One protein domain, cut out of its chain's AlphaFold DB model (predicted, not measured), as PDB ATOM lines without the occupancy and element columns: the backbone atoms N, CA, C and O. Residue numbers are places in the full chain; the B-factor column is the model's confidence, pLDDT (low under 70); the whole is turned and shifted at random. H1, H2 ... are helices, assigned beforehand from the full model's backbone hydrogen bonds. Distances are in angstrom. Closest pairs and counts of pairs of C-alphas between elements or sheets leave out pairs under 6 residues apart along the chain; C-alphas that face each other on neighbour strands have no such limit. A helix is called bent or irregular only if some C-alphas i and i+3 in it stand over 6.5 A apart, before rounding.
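This is residues 43 to 105 of the 205 residues of the protein "LysM domain-containing protein" of Winkia neuii (UniProt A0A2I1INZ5). A flat, open hook: the long helix H1 makes the shaft, and the bent helix H2 turns away at its end, its second arm, H2b, folding back with empty space between it and H1. The printed part has 63 residues with two named helices, H1 then H2, and no named strand; its class is all helix. It is extended, with a radius of gyration of the C-alphas of 18.1 A and spans of 55 by 31 by 12 A.

H1, residues 44 to 74, runs 45.6 A from C-alpha 44 at (35.774, 30.651, 65.034). H2, residues 78 to 105, was assigned as one helix by its hydrogen bonds but is bent: C-alphas 90 and 93 are 7.3 A apart. Its arms are H2a, residues 78 to 90, 18.9 A, and H2b, residues 93 to 105, 19.5 A, ending at C-alpha 105 at (24.916, 5.069, 48.451).

H1 and H2a are joined by a tight link of 3 residues and are only just apart, their closest C-alphas 8.4 A from each other. H2a and H2b stand about perpendicular, only just, at 72 degrees. H1 and H2b are apart. Every O i to N i+4 pair is within hydrogen-bond range in H1 and H2a, and 7 of 9 in H2b.

The C-alphas farthest apart, Gln 43 and Lys 79, are 55.7 A apart. The printed part has no cut and no long link. Its mean pLDDT is 72.3; residues 43, 45, 76 and 78 to 105 are under 70.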
ATOM      1  N   GLN A  43      36.959  34.531  66.203       62.94
ATOM      2  CA  GLN A  43      37.891  33.870  65.271       62.94
ATOM      3  C   GLN A  43      37.393  32.498  64.782       62.94
ATOM      4  O   GLN A  43      37.956  31.918  63.852       62.94
ATOM      5  N   PHE A  44      36.318  31.969  65.375       71.62
ATOM      6  CA  PHE A  44      35.774  30.651  65.034       71.62
ATOM      7  C   PHE A  44      35.213  30.599  63.601       71.62
ATOM      8  O   PHE A  44      35.393  29.607  62.894       71.62
ATOM      9  N   SER A  45      34.599  31.693  63.137       68.44
ATOM     10  CA  SER A  45      34.089  31.825  61.766       68.44
ATOM     11  C   SER A  45      35.212  31.814  60.727       68.44
ATOM     12  O   SER A  45      35.104  31.124  59.714       68.44
ATOM     13  N   ALA A  46      36.316  32.515  61.001       71.56
ATOM     14  CA  ALA A  46      37.493  32.529  60.139       71.56
ATOM     15  C   ALA A  46      38.131  31.135  60.053       71.56
ATOM     16  O   ALA A  46      38.461  30.673  58.963       71.56
ATOM     17  N   LEU A  47      38.236  30.425  61.179       77.38
ATOM     18  CA  LEU A  47      38.800  29.074  61.228       77.38
ATOM     19  C   LEU A  47      37.962  28.081  60.404       77.38
ATOM     20  O   LEU A  47      38.514  27.344  59.585       77.38
ATOM     21  N   ILE A  48      36.631  28.109  60.541       77.81
ATOM     22  CA  ILE A  48      35.737  27.290  59.703       77.81
ATOM     23  C   ILE A  48      35.902  27.653  58.224       77.81
ATOM     24  O   ILE A  48      36.004  26.752  57.391       77.81
ATOM     25  N   ALA A  49      35.981  28.943  57.886       73.38
ATOM     26  CA  ALA A  49      36.186  29.376  56.506       73.38
ATOM     27  C   ALA A  49      37.510  28.842  55.924       73.38
ATOM     28  O   ALA A  49      37.519  28.353  54.796       73.38
ATOM     29  N   PHE A  50      38.601  28.839  56.697       82.19
ATOM     30  CA  PHE A  50      39.877  28.244  56.281       82.19
ATOM     31  C   PHE A  50      39.799  26.721  56.100       82.19
ATOM     32  O   PHE A  50      40.366  26.187  55.144       82.19
ATOM     33  N   LEU A  51      39.084  26.007  56.973       86.31
ATOM     34  CA  LEU A  51      38.891  24.559  56.836       86.31
ATOM     35  C   LEU A  51      38.053  24.204  55.604       86.31
ATOM     36  O   LEU A  51      38.412  23.298  54.853       86.31
ATOM     37  N   VAL A  52      36.974  24.944  55.348       84.31
ATOM     38  CA  VAL A  52      36.139  24.736  54.157       84.31
ATOM     39  C   VAL A  52      36.911  25.098  52.885       84.31
ATOM     40  O   VAL A  52      36.883  24.341  51.912       84.31
ATOM     41  N   ALA A  53      37.660  26.204  52.898       78.81
ATOM     42  CA  ALA A  53      38.483  26.617  51.764       78.81
ATOM     43  C   ALA A  53      39.597  25.600  51.455       78.81
ATOM     44  O   ALA A  53      39.787  25.233  50.296       78.81
ATOM     45  N   SER A  54      40.300  25.098  52.476       83.44
ATOM     46  CA  SER A  54      41.359  24.091  52.298       83.44
ATOM     47  C   SER A  54      40.821  22.731  51.850       83.44
ATOM     48  O   SER A  54      41.430  22.084  50.999       83.44
ATOM     49  N   ALA A  55      39.648  22.306  52.328       86.06
ATOM     50  CA  ALA A  55      38.994  21.111  51.800       86.06
ATOM     51  C   ALA A  55      38.680  21.268  50.301       86.06
ATOM     52  O   ALA A  55      38.960  20.365  49.509       86.06
ATOM     53  N   GLY A  56      38.177  22.437  49.890       89.00
ATOM     54  CA  GLY A  56      37.897  22.747  48.486       89.00
ATOM     55  C   GLY A  56      39.132  22.668  47.583       89.00
ATOM     56  O   GLY A  56      39.066  22.076  46.502       89.00
ATOM     57  N   THR A  57      40.280  23.194  48.026       90.19
ATOM     58  CA  THR A  57      41.522  23.137  47.235       90.19
ATOM     59  C   THR A  57      42.052  21.711  47.095       90.19
ATOM     60  O   THR A  57      42.522  21.350  46.016       90.19
ATOM     61  N   ILE A  58      41.905  20.870  48.122       93.12
ATOM     62  CA  ILE A  58      42.287  19.450  48.068       93.12
ATOM     63  C   ILE A  58      41.429  18.688  47.046       93.12
ATOM     64  O   ILE A  58      41.973  17.956  46.216       93.12
ATOM     65  N   PHE A  59      40.106  18.890  47.046       93.69
ATOM     66  CA  PHE A  59      39.224  18.266  46.051       93.69
ATOM     67  C   PHE A  59      39.522  18.762  44.633       93.69
ATOM     68  O   PHE A  59      39.629  17.953  43.710       93.69
ATOM     69  N   SER A  60      39.708  20.072  44.451       92.69
ATOM     70  CA  SER A  60      40.066  20.638  43.147       92.69
ATOM     71  C   SER A  60      41.393  20.076  42.632       92.69
ATOM     72  O   SER A  60      41.504  19.768  41.445       92.69
ATOM     73  N   LEU A  61      42.386  19.903  43.509       96.56
ATOM     74  CA  LEU A  61      43.677  19.321  43.153       96.56
ATOM     75  C   LEU A  61      43.538  17.848  42.747       96.56
ATOM     76  O   LEU A  61      44.127  17.434  41.751       96.56
ATOM     77  N   TRP A  62      42.721  17.072  43.466       96.06
ATOM     78  CA  TRP A  62      42.420  15.680  43.116       96.06
ATOM     79  C   TRP A  62      41.787  15.565  41.724       96.06
ATOM     80  O   TRP A  62      42.217  14.753  40.901       96.06
ATOM     81  N   TYR A  63      40.796  16.409  41.427       95.56
ATOM     82  CA  TYR A  63      40.156  16.437  40.112       95.56
ATOM     83  C   TYR A  63      41.100  16.921  39.009       95.56
ATOM     84  O   TYR A  63      41.089  16.350  37.919       95.56
ATOM     85  N   ALA A  64      41.957  17.907  39.284       93.88
ATOM     86  CA  ALA A  64      42.968  18.368  38.336       93.88
ATOM     87  C   ALA A  64      43.996  17.270  38.018       93.88
ATOM     88  O   ALA A  64      44.309  17.050  36.850       93.88
ATOM     89  N   LEU A  65      44.465  16.527  39.028       92.38
ATOM     90  CA  LEU A  65      45.340  15.361  38.849       92.38
ATOM     91  C   LEU A  65      44.659  14.264  38.021       92.38
ATOM     92  O   LEU A  65      45.280  13.699  37.121       92.38
ATOM     93  N   GLY A  66      43.375  13.997  38.277       89.25
ATOM     94  CA  GLY A  66      42.580  13.059  37.483       89.25
ATOM     95  C   GLY A  66      42.426  13.499  36.023       89.25
ATOM     96  O   GLY A  66      42.647  12.704  35.110       89.25
ATOM     97  N   GLY A  67      42.109  14.775  35.791       88.69
ATOM     98  CA  GLY A  67      41.997  15.357  34.453       88.69
ATOM     99  C   GLY A  67      43.325  15.345  33.697       88.69
ATOM    100  O   GLY A  67      43.367  14.943  32.537       88.69
ATOM    101  N   LEU A  68      44.425  15.696  34.367       90.50
ATOM    102  CA  LEU A  68      45.770  15.646  33.795       90.50
ATOM    103  C   LEU A  68      46.168  14.212  33.428       90.50
ATOM    104  O   LEU A  68      46.741  13.997  32.366       90.50
ATOM    105  N   ALA A  69      45.824  13.217  34.248       80.06
ATOM    106  CA  ALA A  69      46.078  11.814  33.925       80.06
ATOM    107  C   ALA A  69      45.313  11.359  32.666       80.06
ATOM    108  O   ALA A  69      45.882  10.665  31.821       80.06
ATOM    109  N   LEU A  70      44.056  11.788  32.497       80.69
ATOM    110  CA  LEU A  70      43.280  11.533  31.276       80.69
ATOM    111  C   LEU A  70      43.863  12.271  30.059       80.69
ATOM    112  O   LEU A  70      43.941  11.704  28.968       80.69
ATOM    113  N   LEU A  71      44.343  13.500  30.258       83.56
ATOM    114  CA  LEU A  71      45.019  14.299  29.236       83.56
ATOM    115  C   LEU A  71      46.373  13.692  28.820       83.56
ATOM    116  O   LEU A  71      46.766  13.769  27.662       83.56
ATOM    117  N   VAL A  72      47.103  13.060  29.735       79.31
ATOM    118  CA  VAL A  72      48.329  12.320  29.401       79.31
ATOM    119  C   VAL A  72      47.983  11.017  28.675       79.31
ATOM    120  O   VAL A  72      48.685  10.625  27.744       79.31
ATOM    121  N   ALA A  73      46.868  10.373  29.032       72.00
ATOM    122  CA  ALA A  73      46.419   9.139  28.391       72.00
ATOM    123  C   ALA A  73      46.038   9.317  26.906       72.00
ATOM    124  O   ALA A  73      46.263   8.395  26.124       72.00
ATOM    125  N   GLN A  74      45.524  10.480  26.487       79.12
ATOM    126  CA  GLN A  74      45.219  10.756  25.066       79.12
ATOM    127  C   GLN A  74      46.471  10.915  24.185       79.12
ATOM    128  O   GLN A  74      46.411  10.636  22.991       79.12
ATOM    129  N   PHE A  75      47.609  11.314  24.762       78.06
ATOM    130  CA  PHE A  75      48.893  11.395  24.052       78.06
ATOM    131  C   PHE A  75      49.752  10.134  24.239       78.06
ATOM    132  O   PHE A  75      50.869  10.057  23.724       78.06
ATOM    133  N   ALA A  76      49.249   9.127  24.961       69.12
ATOM    134  CA  ALA A  76      49.987   7.909  25.236       69.12
ATOM    135  C   ALA A  76      50.042   6.990  23.990       69.12
ATOM    136  O   ALA A  76      49.021   6.726  23.351       69.12
ATOM    137  N   PRO A  77      51.224   6.457  23.627       70.75
ATOM    138  CA  PRO A  77      51.404   5.670  22.408       70.75
ATOM    139  C   PRO A  77      50.686   4.314  22.486       70.75
ATOM    140  O   PRO A  77      50.663   3.676  23.538       70.75
ATOM    141  N   ALA A  78      50.186   3.810  21.352       61.06
ATOM    142  CA  ALA A  78      49.311   2.629  21.220       61.06
ATOM    143  C   ALA A  78      49.779   1.318  21.904       61.06
ATOM    144  O   ALA A  78      48.992   0.396  22.116       61.06
ATOM    145  N   LYS A  79      51.053   1.207  22.296       61.12
ATOM    146  CA  LYS A  79      51.554   0.073  23.092       61.12
ATOM    147  C   LYS A  79      51.079   0.132  24.553       61.12
ATOM    148  O   LYS A  79      50.825  -0.909  25.158       61.12
ATOM    149  N   THR A  80      50.893   1.334  25.100       62.41
ATOM    150  CA  THR A  80      50.349   1.548  26.453       62.41
ATOM    151  C   THR A  80      48.848   1.291  26.517       62.41
ATOM    152  O   THR A  80      48.400   0.663  27.468       62.41
ATOM    153  N   SER A  81      48.070   1.629  25.482       57.38
ATOM    154  CA  SER A  81      46.633   1.313  25.435       57.38
ATOM    155  C   SER A  81      46.360  -0.197  25.407       57.38
ATOM    156  O   SER A  81      45.393  -0.658  26.012       57.38
ATOM    157  N   ALA A  82      47.251  -0.991  24.803       64.50
ATOM    158  CA  ALA A  82      47.194  -2.453  24.848       64.50
ATOM    159  C   ALA A  82      47.525  -3.025  26.242       64.50
ATOM    160  O   ALA A  82      46.883  -3.978  26.690       64.50
ATOM    161  N   ALA A  83      48.498  -2.440  26.949       66.81
ATOM    162  CA  ALA A  83      48.822  -2.812  28.329       66.81
ATOM    163  C   ALA A  83      47.696  -2.412  29.300       66.81
ATOM    164  O   ALA A  83      47.286  -3.211  30.141       66.81
ATOM    165  N   ILE A  84      47.124  -1.221  29.112       62.19
ATOM    166  CA  ILE A  84      45.988  -0.712  29.881       62.19
ATOM    167  C   ILE A  84      44.747  -1.569  29.623       62.19
ATOM    168  O   ILE A  84      44.106  -1.961  30.589       62.19
ATOM    169  N   ARG A  85      44.439  -1.965  28.376       63.28
ATOM    170  CA  ARG A  85      43.335  -2.904  28.075       63.28
ATOM    171  C   ARG A  85      43.507  -4.256  28.768       63.28
ATOM    172  O   ARG A  85      42.523  -4.806  29.257       63.28
ATOM    173  N   ARG A  86      44.736  -4.784  28.845       66.25
ATOM    174  CA  ARG A  86      45.020  -6.033  29.578       66.25
ATOM    175  C   ARG A  86      44.825  -5.869  31.086       66.25
ATOM    176  O   ARG A  86      44.220  -6.741  31.706       66.25
ATOM    177  N   SER A  87      45.268  -4.752  31.663       65.88
ATOM    178  CA  SER A  87      45.050  -4.459  33.085       65.88
ATOM    179  C   SER A  87      43.575  -4.177  33.400       65.88
ATOM    180  O   SER A  87      43.047  -4.723  34.366       65.88
ATOM    181  N   LEU A  88      42.854  -3.432  32.558       61.28
ATOM    182  CA  LEU A  88      41.416  -3.175  32.718       61.28
ATOM    183  C   LEU A  88      40.570  -4.438  32.533       61.28
ATOM    184  O   LEU A  88      39.573  -4.594  33.222       61.28
ATOM    185  N   GLY A  89      40.957  -5.373  31.663       66.19
ATOM    186  CA  GLY A  89      40.269  -6.664  31.555       66.19
ATOM    187  C   GLY A  89      40.400  -7.517  32.822       66.19
ATOM    188  O   GLY A  89      39.480  -8.250  33.174       66.19
ATOM    189  N   ARG A  90      41.524  -7.388  33.541       69.75
ATOM    190  CA  ARG A  90      41.816  -8.156  34.760       69.75
ATOM    191  C   ARG A  90      41.263  -7.497  36.034       69.75
ATOM    192  O   ARG A  90      40.855  -8.212  36.944       69.75
ATOM    193  N   TYR A  91      41.187  -6.164  36.082       60.72
ATOM    194  CA  TYR A  91      40.694  -5.401  37.244       60.72
ATOM    195  C   TYR A  91      39.317  -4.740  37.051       60.72
ATOM    196  O   TYR A  91      38.705  -4.301  38.023       60.72
ATOM    197  N   GLY A  92      38.786  -4.692  35.830       62.69
ATOM    198  CA  GLY A  92      37.517  -4.037  35.491       62.69
ATOM    199  C   GLY A  92      36.278  -4.696  36.104       62.69
ATOM    200  O   GLY A  92      35.520  -4.001  36.779       62.69
ATOM    201  N   PRO A  93      36.064  -6.019  35.962       65.06
ATOM    202  CA  PRO A  93      34.886  -6.686  36.525       65.06
ATOM    203  C   PRO A  93      34.718  -6.537  38.055       65.06
ATOM    204  O   PRO A  93      33.593  -6.283  38.498       65.06
ATOM    205  N   PRO A  94      35.772  -6.646  38.898       59.72
ATOM    206  CA  PRO A  94      35.624  -6.452  40.342       59.72
ATOM    207  C   PRO A  94      35.459  -4.978  40.741       59.72
ATOM    208  O   PRO A  94      34.771  -4.697  41.724       59.72
ATOM    209  N   LEU A  95      36.029  -4.030  39.990       57.31
ATOM    210  CA  LEU A  95      35.866  -2.599  40.265       57.31
ATOM    211  C   LEU A  95      34.492  -2.075  39.838       57.31
ATOM    212  O   LEU A  95      33.920  -1.282  40.574       57.31
ATOM    213  N   LEU A  96      33.909  -2.570  38.742       58.75
ATOM    214  CA  LEU A  96      32.523  -2.267  38.348       58.75
ATOM    215  C   LEU A  96      31.512  -2.742  39.399       58.75
ATOM    216  O   LEU A  96      30.573  -2.016  39.714       58.75
ATOM    217  N   ARG A  97      31.738  -3.912  40.013       60.31
ATOM    218  CA  ARG A  97      30.906  -4.390  41.132       60.31
ATOM    219  C   ARG A  97      31.061  -3.537  42.394       60.31
ATOM    220  O   ARG A  97      30.074  -3.312  43.085       60.31
ATOM    221  N   LYS A  98      32.262  -3.024  42.685       51.62
ATOM    222  CA  LYS A  98      32.487  -2.119  43.827       51.62
ATOM    223  C   LYS A  98      31.982  -0.692  43.568       51.62
ATOM    224  O   LYS A  98      31.400  -0.097  44.463       51.62
ATOM    225  N   ALA A  99      32.125  -0.167  42.353       53.44
ATOM    226  CA  ALA A  99      31.649   1.162  41.967       53.44
ATOM    227  C   ALA A  99      30.118   1.224  41.844       53.44
ATOM    228  O   ALA A  99      29.523   2.204  42.279       53.44
ATOM    229  N   ALA A 100      29.462   0.163  41.354       53.88
ATOM    230  CA  ALA A 100      27.999   0.062  41.377       53.88
ATOM    231  C   ALA A 100      27.438   0.025  42.813       53.88
ATOM    232  O   ALA A 100      26.370   0.573  43.068       53.88
ATOM    233  N   GLY A 101      28.180  -0.556  43.766       49.97
ATOM    234  CA  GLY A 101      27.819  -0.545  45.189       49.97
ATOM    235  C   GLY A 101      28.063   0.793  45.901       49.97
ATOM    236  O   GLY A 101      27.365   1.101  46.861       49.97
ATOM    237  N   VAL A 102      29.020   1.603  45.436       52.16
ATOM    238  CA  VAL A 102      29.399   2.885  46.071       52.16
ATOM    239  C   VAL A 102      28.726   4.099  45.404       52.16
ATOM    240  O   VAL A 102      28.512   5.117  46.055       52.16
ATOM    241  N   GLY A 103      28.314   4.002  44.136       45.03
ATOM    242  CA  GLY A 103      27.616   5.085  43.425       45.03
ATOM    243  C   GLY A 103      26.157   5.290  43.856       45.03
ATOM    244  O   GLY A 103      25.656   6.412  43.810       45.03
ATOM    245  N   ILE A 104      25.480   4.235  44.326       47.69
ATOM    246  CA  ILE A 104      24.070   4.315  44.753       47.69
ATOM    247  C   ILE A 104      23.945   4.782  46.216       47.69
ATOM    248  O   ILE A 104      22.954   5.420  46.567       47.69
ATOM    249  N   SER A 105      24.960   4.583  47.063       47.31
ATOM    250  CA  SER A 105      24.916   5.069  48.451       47.31
ATOM    251  C   SER A 105      25.165   6.575  48.588       47.31
ATOM    252  O   SER A 105      24.715   7.168  49.566       47.31
TER     253      SER A 105